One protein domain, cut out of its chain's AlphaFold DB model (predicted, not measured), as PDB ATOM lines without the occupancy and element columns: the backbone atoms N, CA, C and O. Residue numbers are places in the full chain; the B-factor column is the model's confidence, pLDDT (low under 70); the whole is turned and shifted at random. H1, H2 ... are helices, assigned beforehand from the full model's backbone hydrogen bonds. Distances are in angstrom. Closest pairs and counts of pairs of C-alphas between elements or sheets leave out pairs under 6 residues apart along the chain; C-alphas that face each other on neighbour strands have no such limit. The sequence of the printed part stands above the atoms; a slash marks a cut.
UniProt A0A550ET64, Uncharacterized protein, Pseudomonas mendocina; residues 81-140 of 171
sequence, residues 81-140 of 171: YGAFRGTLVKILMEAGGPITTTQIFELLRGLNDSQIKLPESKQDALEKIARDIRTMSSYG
ATOM      1  N   TYR A  81     -15.993 -23.873  33.826       59.25
ATOM      2  CA  TYR A  81     -17.006 -22.936  33.329       59.25
ATOM      3  C   TYR A  81     -17.203 -22.978  31.804       59.25
ATOM      4  O   TYR A  81     -18.313 -22.763  31.323       59.25
ATOM      5  N   GLY A  82     -16.140 -23.248  31.042       66.88
ATOM      6  CA  GLY A  82     -16.186 -23.418  29.590       66.88
ATOM      7  C   GLY A  82     -16.821 -24.743  29.171       66.88
ATOM      8  O   GLY A  82     -17.602 -24.748  28.227       66.88
ATOM      9  N   ALA A  83     -16.563 -25.830  29.908       72.25
ATOM     10  CA  ALA A  83     -17.179 -27.134  29.650       72.25
ATOM     11  C   ALA A  83     -18.707 -27.072  29.805       72.25
ATOM     12  O   ALA A  83     -19.435 -27.435  28.886       72.25
ATOM     13  N   PHE A  84     -19.197 -26.487  30.907       81.75
ATOM     14  CA  PHE A  84     -20.636 -26.328  31.142       81.75
ATOM     15  C   PHE A  84     -21.337 -25.524  30.037       81.75
ATOM     16  O   PHE A  84     -22.373 -25.938  29.523       81.75
ATOM     17  N   ARG A  85     -20.764 -24.377  29.643       81.94
ATOM     18  CA  ARG A  85     -21.332 -23.548  28.568       81.94
ATOM     19  C   ARG A  85     -21.231 -24.223  27.207       81.94
ATOM     20  O   ARG A  85     -22.161 -24.099  26.422       81.94
ATOM     21  N   GLY A  86     -20.154 -24.961  26.946       82.12
ATOM     22  CA  GLY A  86     -20.017 -25.776  25.741       82.12
ATOM     23  C   GLY A  86     -21.145 -26.801  25.623       82.12
ATOM     24  O   GLY A  86     -21.764 -26.905  24.568       82.12
ATOM     25  N   THR A  87     -21.484 -27.491  26.714       84.56
ATOM     26  CA  THR A  87     -22.611 -28.433  26.717       84.56
ATOM     27  C   THR A  87     -23.958 -27.730  26.578       84.56
ATOM     28  O   THR A  87     -24.812 -28.215  25.842       84.56
ATOM     29  N   LEU A  88     -24.146 -26.556  27.193       86.69
ATOM     30  CA  LEU A  88     -25.350 -25.750  26.961       86.69
ATOM     31  C   LEU A  88     -25.519 -25.373  25.483       86.69
ATOM     32  O   LEU A  88     -26.627 -25.475  24.967       86.69
ATOM     33  N   VAL A  89     -24.441 -24.973  24.796       86.06
ATOM     34  CA  VAL A  89     -24.486 -24.684  23.351       86.06
ATOM     35  C   VAL A  89     -24.902 -25.927  22.569       86.06
ATOM     36  O   VAL A  89     -25.802 -25.828  21.742       86.06
ATOM     37  N   LYS A  90     -24.312 -27.095  22.856       86.38
ATOM     38  CA  LYS A  90     -24.682 -28.356  22.188       86.38
ATOM     39  C   LYS A  90     -26.168 -28.674  22.347       86.38
ATOM     40  O   LYS A  90     -26.842 -28.881  21.347       86.38
ATOM     41  N   ILE A  91     -26.690 -28.607  23.574       87.31
ATOM     42  CA  ILE A  91     -28.114 -28.849  23.864       87.31
ATOM     43  C   ILE A  91     -29.013 -27.887  23.081       87.31
ATOM     44  O   ILE A  91     -30.021 -28.299  22.514       87.31
ATOM     45  N   LEU A  92     -28.656 -26.599  23.044       86.19
ATOM     46  CA  LEU A  92     -29.435 -25.586  22.330       86.19
ATOM     47  C   LEU A  92     -29.416 -25.807  20.811       86.19
ATOM     48  O   LEU A  92     -30.435 -25.588  20.161       86.19
ATOM     49  N   MET A  93     -28.287 -26.251  20.254       83.25
ATOM     50  CA  MET A  93     -28.169 -26.576  18.831       83.25
ATOM     51  C   MET A  93     -28.958 -27.838  18.466       83.25
ATOM     52  O   MET A  93     -29.679 -27.834  17.472       83.25
ATOM     53  N   GLU A  94     -28.855 -28.896  19.273       85.56
ATOM     54  CA  GLU A  94     -29.560 -30.167  19.053       85.56
ATOM     55  C   GLU A  94     -31.080 -30.026  19.179       85.56
ATOM     56  O   GLU A  94     -31.825 -30.705  18.476       85.56
ATOM     57  N   ALA A  95     -31.556 -29.118  20.035       83.88
ATOM     58  CA  ALA A  95     -32.982 -28.885  20.212       83.88
ATOM     59  C   ALA A  95     -33.677 -28.287  18.974       83.88
ATOM     60  O   ALA A  95     -34.897 -28.406  18.858       83.88
ATOM     61  N   GLY A  96     -32.939 -27.627  18.072       76.38
ATOM     62  CA  GLY A  96     -33.466 -27.124  16.796       76.38
ATOM     63  C   GLY A  96     -34.592 -26.082  16.902       76.38
ATOM     64  O   GLY A  96     -35.245 -25.785  15.904       76.38
ATOM     65  N   GLY A  97     -34.843 -25.525  18.092       81.69
ATOM     66  CA  GLY A  97     -35.946 -24.600  18.342       81.69
ATOM     67  C   GLY A  97     -35.967 -24.039  19.770       81.69
ATOM     68  O   GLY A  97     -35.087 -24.350  20.578       81.69
ATOM     69  N   PRO A  98     -36.954 -23.185  20.101       83.56
ATOM     70  CA  PRO A  98     -37.052 -22.567  21.418       83.56
ATOM     71  C   PRO A  98     -37.264 -23.610  22.521       83.56
ATOM     72  O   PRO A  98     -38.237 -24.361  22.502       83.56
ATOM     73  N   ILE A  99     -36.384 -23.609  23.522       86.69
ATOM     74  CA  ILE A  99     -36.477 -24.484  24.696       86.69
ATOM     75  C   ILE A  99     -36.439 -23.685  25.995       86.69
ATOM     76  O   ILE A  99     -35.859 -22.604  26.087       86.69
ATOM     77  N   THR A 100     -37.075 -24.233  27.024       86.38
ATOM     78  CA  THR A 100     -37.146 -23.632  28.360       86.38
ATOM     79  C   THR A 100     -35.971 -24.056  29.238       86.38
ATOM     80  O   THR A 100     -35.417 -25.142  29.085       86.38
ATOM     81  N   THR A 101     -35.644 -23.240  30.244       86.12
ATOM     82  CA  THR A 101     -34.641 -23.574  31.272       86.12
ATOM     83  C   THR A 101     -34.934 -24.913  31.958       86.12
ATOM     84  O   THR A 101     -34.010 -25.658  32.270       86.12
ATOM     85  N   THR A 102     -36.213 -25.246  32.158       86.31
ATOM     86  CA  THR A 102     -36.631 -26.525  32.745       86.31
ATOM     87  C   THR A 102     -36.317 -27.699  31.824       86.31
ATOM     88  O   THR A 102     -35.775 -28.694  32.287       86.31
ATOM     89  N   GLN A 103     -36.583 -27.578  30.519       87.06
ATOM     90  CA  GLN A 103     -36.215 -28.611  29.541       87.06
ATOM     91  C   GLN A 103     -34.696 -28.795  29.466       87.06
ATOM     92  O   GLN A 103     -34.217 -29.924  29.455       87.06
ATOM     93  N   ILE A 104     -33.934 -27.697  29.504       88.69
ATOM     94  CA  ILE A 104     -32.465 -27.743  29.553       88.69
ATOM     95  C   ILE A 104     -31.981 -28.492  30.801       88.69
ATOM     96  O   ILE A 104     -31.064 -29.303  30.709       88.69
ATOM     97  N   PHE A 105     -32.593 -28.248  31.962       88.19
ATOM     98  CA  PHE A 105     -32.247 -28.944  33.202       88.19
ATOM     99  C   PHE A 105     -32.470 -30.459  33.112       88.19
ATOM    100  O   PHE A 105     -31.584 -31.219  33.502       88.19
ATOM    101  N   GLU A 106     -33.609 -30.902  32.573       87.88
ATOM    102  CA  GLU A 106     -33.888 -32.337  32.425       87.88
ATOM    103  C   GLU A 106     -32.912 -33.009  31.442       87.88
ATOM    104  O   GLU A 106     -32.400 -34.092  31.725       87.88
ATOM    105  N   LEU A 107     -32.561 -32.334  30.339       87.56
ATOM    106  CA  LEU A 107     -31.551 -32.825  29.391       87.56
ATOM    107  C   LEU A 107     -30.165 -32.935  30.040       87.56
ATOM    108  O   LEU A 107     -29.493 -33.954  29.900       87.56
ATOM    109  N   LEU A 108     -29.753 -31.927  30.815       86.75
ATOM    110  CA  LEU A 108     -28.475 -31.959  31.530       86.75
ATOM    111  C   LEU A 108     -28.415 -33.072  32.586       86.75
ATOM    112  O   LEU A 108     -27.359 -33.681  32.749       86.75
ATOM    113  N   ARG A 109     -29.522 -33.365  33.282       83.00
ATOM    114  CA  ARG A 109     -29.596 -34.517  34.199       83.00
ATOM    115  C   ARG A 109     -29.466 -35.849  33.464       83.00
ATOM    116  O   ARG A 109     -28.827 -36.754  33.991       83.00
ATOM    117  N   GLY A 110     -30.060 -35.968  32.278       79.81
ATOM    118  CA  GLY A 110     -30.023 -37.193  31.476       79.81
ATOM    119  C   GLY A 110     -28.638 -37.536  30.918       79.81
ATOM    120  O   GLY A 110     -28.323 -38.711  30.764       79.81
ATOM    121  N   LEU A 111     -27.792 -36.532  30.663       79.00
ATOM    122  CA  LEU A 111     -26.459 -36.720  30.074       79.00
ATOM    123  C   LEU A 111     -25.430 -37.356  31.028       79.00
ATOM    124  O   LEU A 111     -24.425 -37.876  30.554       79.00
ATOM    125  N   ASN A 112     -25.669 -37.318  32.346       66.31
ATOM    126  CA  ASN A 112     -24.790 -37.861  33.395       66.31
ATOM    127  C   ASN A 112     -23.283 -37.576  33.176       66.31
ATOM    128  O   ASN A 112     -22.426 -38.443  33.362       66.31
ATOM    129  N   ASP A 113     -22.954 -36.356  32.744       69.19
ATOM    130  CA  ASP A 113     -21.583 -35.943  32.446       69.19
ATOM    131  C   ASP A 113     -20.845 -35.545  33.734       69.19
ATOM    132  O   ASP A 113     -21.173 -34.551  34.385       69.19
ATOM    133  N   SER A 114     -19.800 -36.301  34.081       65.50
ATOM    134  CA  SER A 114     -18.938 -36.056  35.251       65.50
ATOM    135  C   SER A 114     -18.282 -34.666  35.282       65.50
ATOM    136  O   SER A 114     -17.886 -34.191  36.353       65.50
ATOM    137  N   GLN A 115     -18.177 -33.989  34.133       67.06
ATOM    138  CA  GLN A 115     -17.621 -32.638  34.029       67.06
ATOM    139  C   GLN A 115     -18.653 -31.544  34.344       67.06
ATOM    140  O   GLN A 115     -18.283 -30.386  34.564       67.06
ATOM    141  N   ILE A 116     -19.938 -31.898  34.418       71.38
ATOM    142  CA  ILE A 116     -21.049 -30.980  34.663       71.38
ATOM    143  C   ILE A 116     -21.617 -31.238  36.056       71.38
ATOM    144  O   ILE A 116     -22.528 -32.032  36.263       71.38
ATOM    145  N   LYS A 117     -21.096 -30.505  37.041       73.56
ATOM    146  CA  LYS A 117     -21.667 -30.501  38.391       73.56
ATOM    147  C   LYS A 117     -22.845 -29.532  38.454       73.56
ATOM    148  O   LYS A 117     -22.654 -28.317  38.559       73.56
ATOM    149  N   LEU A 118     -24.060 -30.069  38.363       80.19
ATOM    150  CA  LEU A 118     -25.273 -29.335  38.717       80.19
ATOM    151  C   LEU A 118     -25.456 -29.316  40.245       80.19
ATOM    152  O   LEU A 118     -25.119 -30.302  40.900       80.19
ATOM    153  N   PRO A 119     -25.979 -28.218  40.822       81.81
ATOM    154  CA  PRO A 119     -26.437 -28.202  42.210       81.81
ATOM    155  C   PRO A 119     -27.475 -29.301  42.479       81.81
ATOM    156  O   PRO A 119     -28.279 -29.617  41.603       81.81
ATOM    157  N   GLU A 120     -27.488 -29.842  43.699       81.38
ATOM    158  CA  GLU A 120     -28.459 -30.870  44.114       81.38
ATOM    159  C   GLU A 120     -29.890 -30.316  44.191       81.38
ATOM    160  O   GLU A 120     -30.858 -30.996  43.855       81.38
ATOM    161  N   SER A 121     -30.025 -29.047  44.585       88.12
ATOM    162  CA  SER A 121     -31.299 -28.334  44.580       88.12
ATOM    163  C   SER A 121     -31.733 -28.013  43.150       88.12
ATOM    164  O   SER A 121     -31.031 -27.328  42.399       88.12
ATOM    165  N   LYS A 122     -32.946 -28.450  42.790       85.00
ATOM    166  CA  LYS A 122     -33.567 -28.141  41.493       85.00
ATOM    167  C   LYS A 122     -33.649 -26.632  41.248       85.00
ATOM    168  O   LYS A 122     -33.405 -26.184  40.132       85.00
ATOM    169  N   GLN A 123     -33.982 -25.853  42.276       86.69
ATOM    170  CA  GLN A 123     -34.112 -24.402  42.155       86.69
ATOM    171  C   GLN A 123     -32.760 -23.753  41.841       86.69
ATOM    172  O   GLN A 123     -32.643 -23.014  40.864       86.69
ATOM    173  N   ASP A 124     -31.717 -24.132  42.576       85.44
ATOM    174  CA  ASP A 124     -30.368 -23.589  42.390       85.44
ATOM    175  C   ASP A 124     -29.784 -23.984  41.030       85.44
ATOM    176  O   ASP A 124     -29.089 -23.199  40.378       85.44
ATOM    177  N   ALA A 125     -30.088 -25.198  40.561       85.94
ATOM    178  CA  ALA A 125     -29.691 -25.654  39.238       85.94
ATOM    179  C   ALA A 125     -30.363 -24.834  38.127       85.94
ATOM    180  O   ALA A 125     -29.679 -24.383  37.204       85.94
ATOM    181  N   LEU A 126     -31.669 -24.576  38.234       87.62
ATOM    182  CA  LEU A 126     -32.395 -23.725  37.286       87.62
ATOM    183  C   LEU A 126     -31.864 -22.289  37.292       87.62
ATOM    184  O   LEU A 126     -31.671 -21.701  36.226       87.62
ATOM    185  N   GLU A 127     -31.566 -21.734  38.466       86.12
ATOM    186  CA  GLU A 127     -30.975 -20.400  38.588       86.12
ATOM    187  C   GLU A 127     -29.575 -20.327  37.977       86.12
ATOM    188  O   GLU A 127     -29.253 -19.363  37.270       86.12
ATOM    189  N   LYS A 128     -28.746 -21.352  38.197       85.94
ATOM    190  CA  LYS A 128     -27.421 -21.457  37.582       85.94
ATOM    191  C   LYS A 128     -27.529 -21.492  36.059       85.94
ATOM    192  O   LYS A 128     -26.841 -20.722  35.387       85.94
ATOM    193  N   ILE A 129     -28.397 -22.350  35.519       87.44
ATOM    194  CA  ILE A 129     -28.628 -22.459  34.073       87.44
ATOM    195  C   ILE A 129     -29.106 -21.109  33.527       87.44
ATOM    196  O   ILE A 129     -28.530 -20.598  32.569       87.44
ATOM    197  N   ALA A 130     -30.085 -20.469  34.172       86.31
ATOM    198  CA  ALA A 130     -30.591 -19.164  33.754       86.31
ATOM    199  C   ALA A 130     -29.503 -18.075  33.761       86.31
ATOM    200  O   ALA A 130     -29.457 -17.239  32.856       86.31
ATOM    201  N   ARG A 131     -28.610 -18.079  34.758       85.62
ATOM    202  CA  ARG A 131     -27.476 -17.145  34.849       85.62
ATOM    203  C   ARG A 131     -26.480 -17.348  33.710       85.62
ATOM    204  O   ARG A 131     -26.030 -16.369  33.108       85.62
ATOM    205  N   ASP A 132     -26.145 -18.596  33.399       86.06
ATOM    206  CA  ASP A 132     -25.238 -18.911  32.297       86.06
ATOM    207  C   ASP A 132     -25.879 -18.597  30.936       86.06
ATOM    208  O   ASP A 132     -25.217 -17.980  30.106       86.06
ATOM    209  N   ILE A 133     -27.176 -18.863  30.740       85.94
ATOM    210  CA  ILE A 133     -27.912 -18.462  29.526       85.94
ATOM    211  C   ILE A 133     -27.952 -16.937  29.375       85.94
ATOM    212  O   ILE A 133     -27.700 -16.430  28.286       85.94
ATOM    213  N   ARG A 134     -28.213 -16.175  30.451       83.50
ATOM    214  CA  ARG A 134     -28.129 -14.698  30.410       83.50
ATOM    215  C   ARG A 134     -26.744 -14.227  29.988       83.50
ATOM    216  O   ARG A 134     -26.626 -13.298  29.200       83.50
ATOM    217  N   THR A 135     -25.712 -14.886  30.501       82.62
ATOM    218  CA  THR A 135     -24.329 -14.578  30.147       82.62
ATOM    219  C   THR A 135     -24.043 -14.912  28.682       82.62
ATOM    220  O   THR A 135     -23.438 -14.120  27.979       82.62
ATOM    221  N   MET A 136     -24.495 -16.059  28.183       83.06
ATOM    222  CA  MET A 136     -24.339 -16.435  26.774       83.06
ATOM    223  C   MET A 136     -25.111 -15.493  25.844       83.06
ATOM    224  O   MET A 136     -24.609 -15.123  24.787       83.06
ATOM    225  N   SER A 137     -26.290 -15.048  26.274       80.62
ATOM    226  CA  SER A 137     -27.090 -14.064  25.553       80.62
ATOM    227  C   SER A 137     -26.411 -12.699  25.494       80.62
ATOM    228  O   SER A 137     -26.368 -12.095  24.427       80.62
ATOM    229  N   SER A 138     -25.776 -12.247  26.581       74.75
ATOM    230  CA  SER A 138     -25.006 -10.998  26.549       74.75
ATOM    231  C   SER A 138     -23.782 -11.069  25.631       74.75
ATOM    232  O   SER A 138     -23.307 -10.021  25.201       74.75
ATOM    233  N   TYR A 139     -23.291 -12.271  25.313       72.00
ATOM    234  CA  TYR A 139     -22.245 -12.518  24.315       72.00
ATOM    235  C   TYR A 139     -22.785 -12.791  22.899       72.00
ATOM    236  O   TYR A 139     -21.995 -13.124  22.024       72.00
ATOM    237  N   GLY A 140     -24.097 -12.684  22.661       71.44
ATOM    238  CA  GLY A 140     -24.702 -12.931  21.345       71.44
ATOM    239  C   GLY A 140     -24.779 -14.406  20.935       71.44
ATOM    240  O   GLY A 140     -25.181 -14.710  19.821       71.44
TER     241      GLY A 140
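What this domain is: This is residues 81 to 140 of the 171 residues of an uncharacterized protein of Pseudomonas mendocina (UniProt A0A550ET64). Three helices stand crosswise in a small cluster, each at a large angle to the other two, with their centres at the corners of a triangle. H3, the longest, makes the long edge of the cluster; H2 packs across part of it, and a link without a named element leads from the end of H2 back to the start of H3. The printed part has 60 residues, with named helices in the order H1, H2, H3 and no named strand; the class is all helix. It is compact, with a radius of gyration of the C-alphas of 10.7 A and spans of 29 by 21 by 20 A.

How they stand to each other: Start from H3, residues 122 to 138, and look at its residues 125 to 130, which alone touch H2, residues 101 to 110. Their closest C-alphas, those of Leu 126 and Thr 101, are 6.4 A apart. The two helices run opposite ways at a steep tilt of 67 degrees, only just short of about perpendicular. Next find H1, residues 81 to 94, whose residues 88 to 91 alone touch H2, and only just, with 3 pairs of C-alphas within 8 A. The closest C-alphas are those of Ile 91 and Ile 104, at 7.2 A. The lines of H1 and H2 are about perpendicular, at 77 degrees. H1 and H3 are close but not clearly touching; their closest C-alphas, of Arg 85 and Asp 132, are 7.1 A apart. Their lines are about perpendicular, at 84 degrees. In H1, H2 and H3 every O i to N i+4 pair is within hydrogen-bond range.

Where its parts are: Find C-alpha 122 at (-33.567, -28.141, 41.493); from there H3 runs 24.3 A to C-alpha 138 at (-25.006, -10.998, 26.549). H1 begins at C-alpha 81, (-17.006, -22.936, 33.329), and runs 20.3 A to residue 94. H2 measures 14.4 A from C-alpha 101 to C-alpha 110.

The domain as a whole: The C-alphas farthest apart, of Glu 120 and Gly 140, are 29.2 A apart. The printed part has no cut. The link from H1 to H2 is short, with 6 residues, and that from H2 to H3 is long, with 11. The mean pLDDT of the printed part is 81.6; look for values under 70 at residues 81 to 82 and 112 to 115.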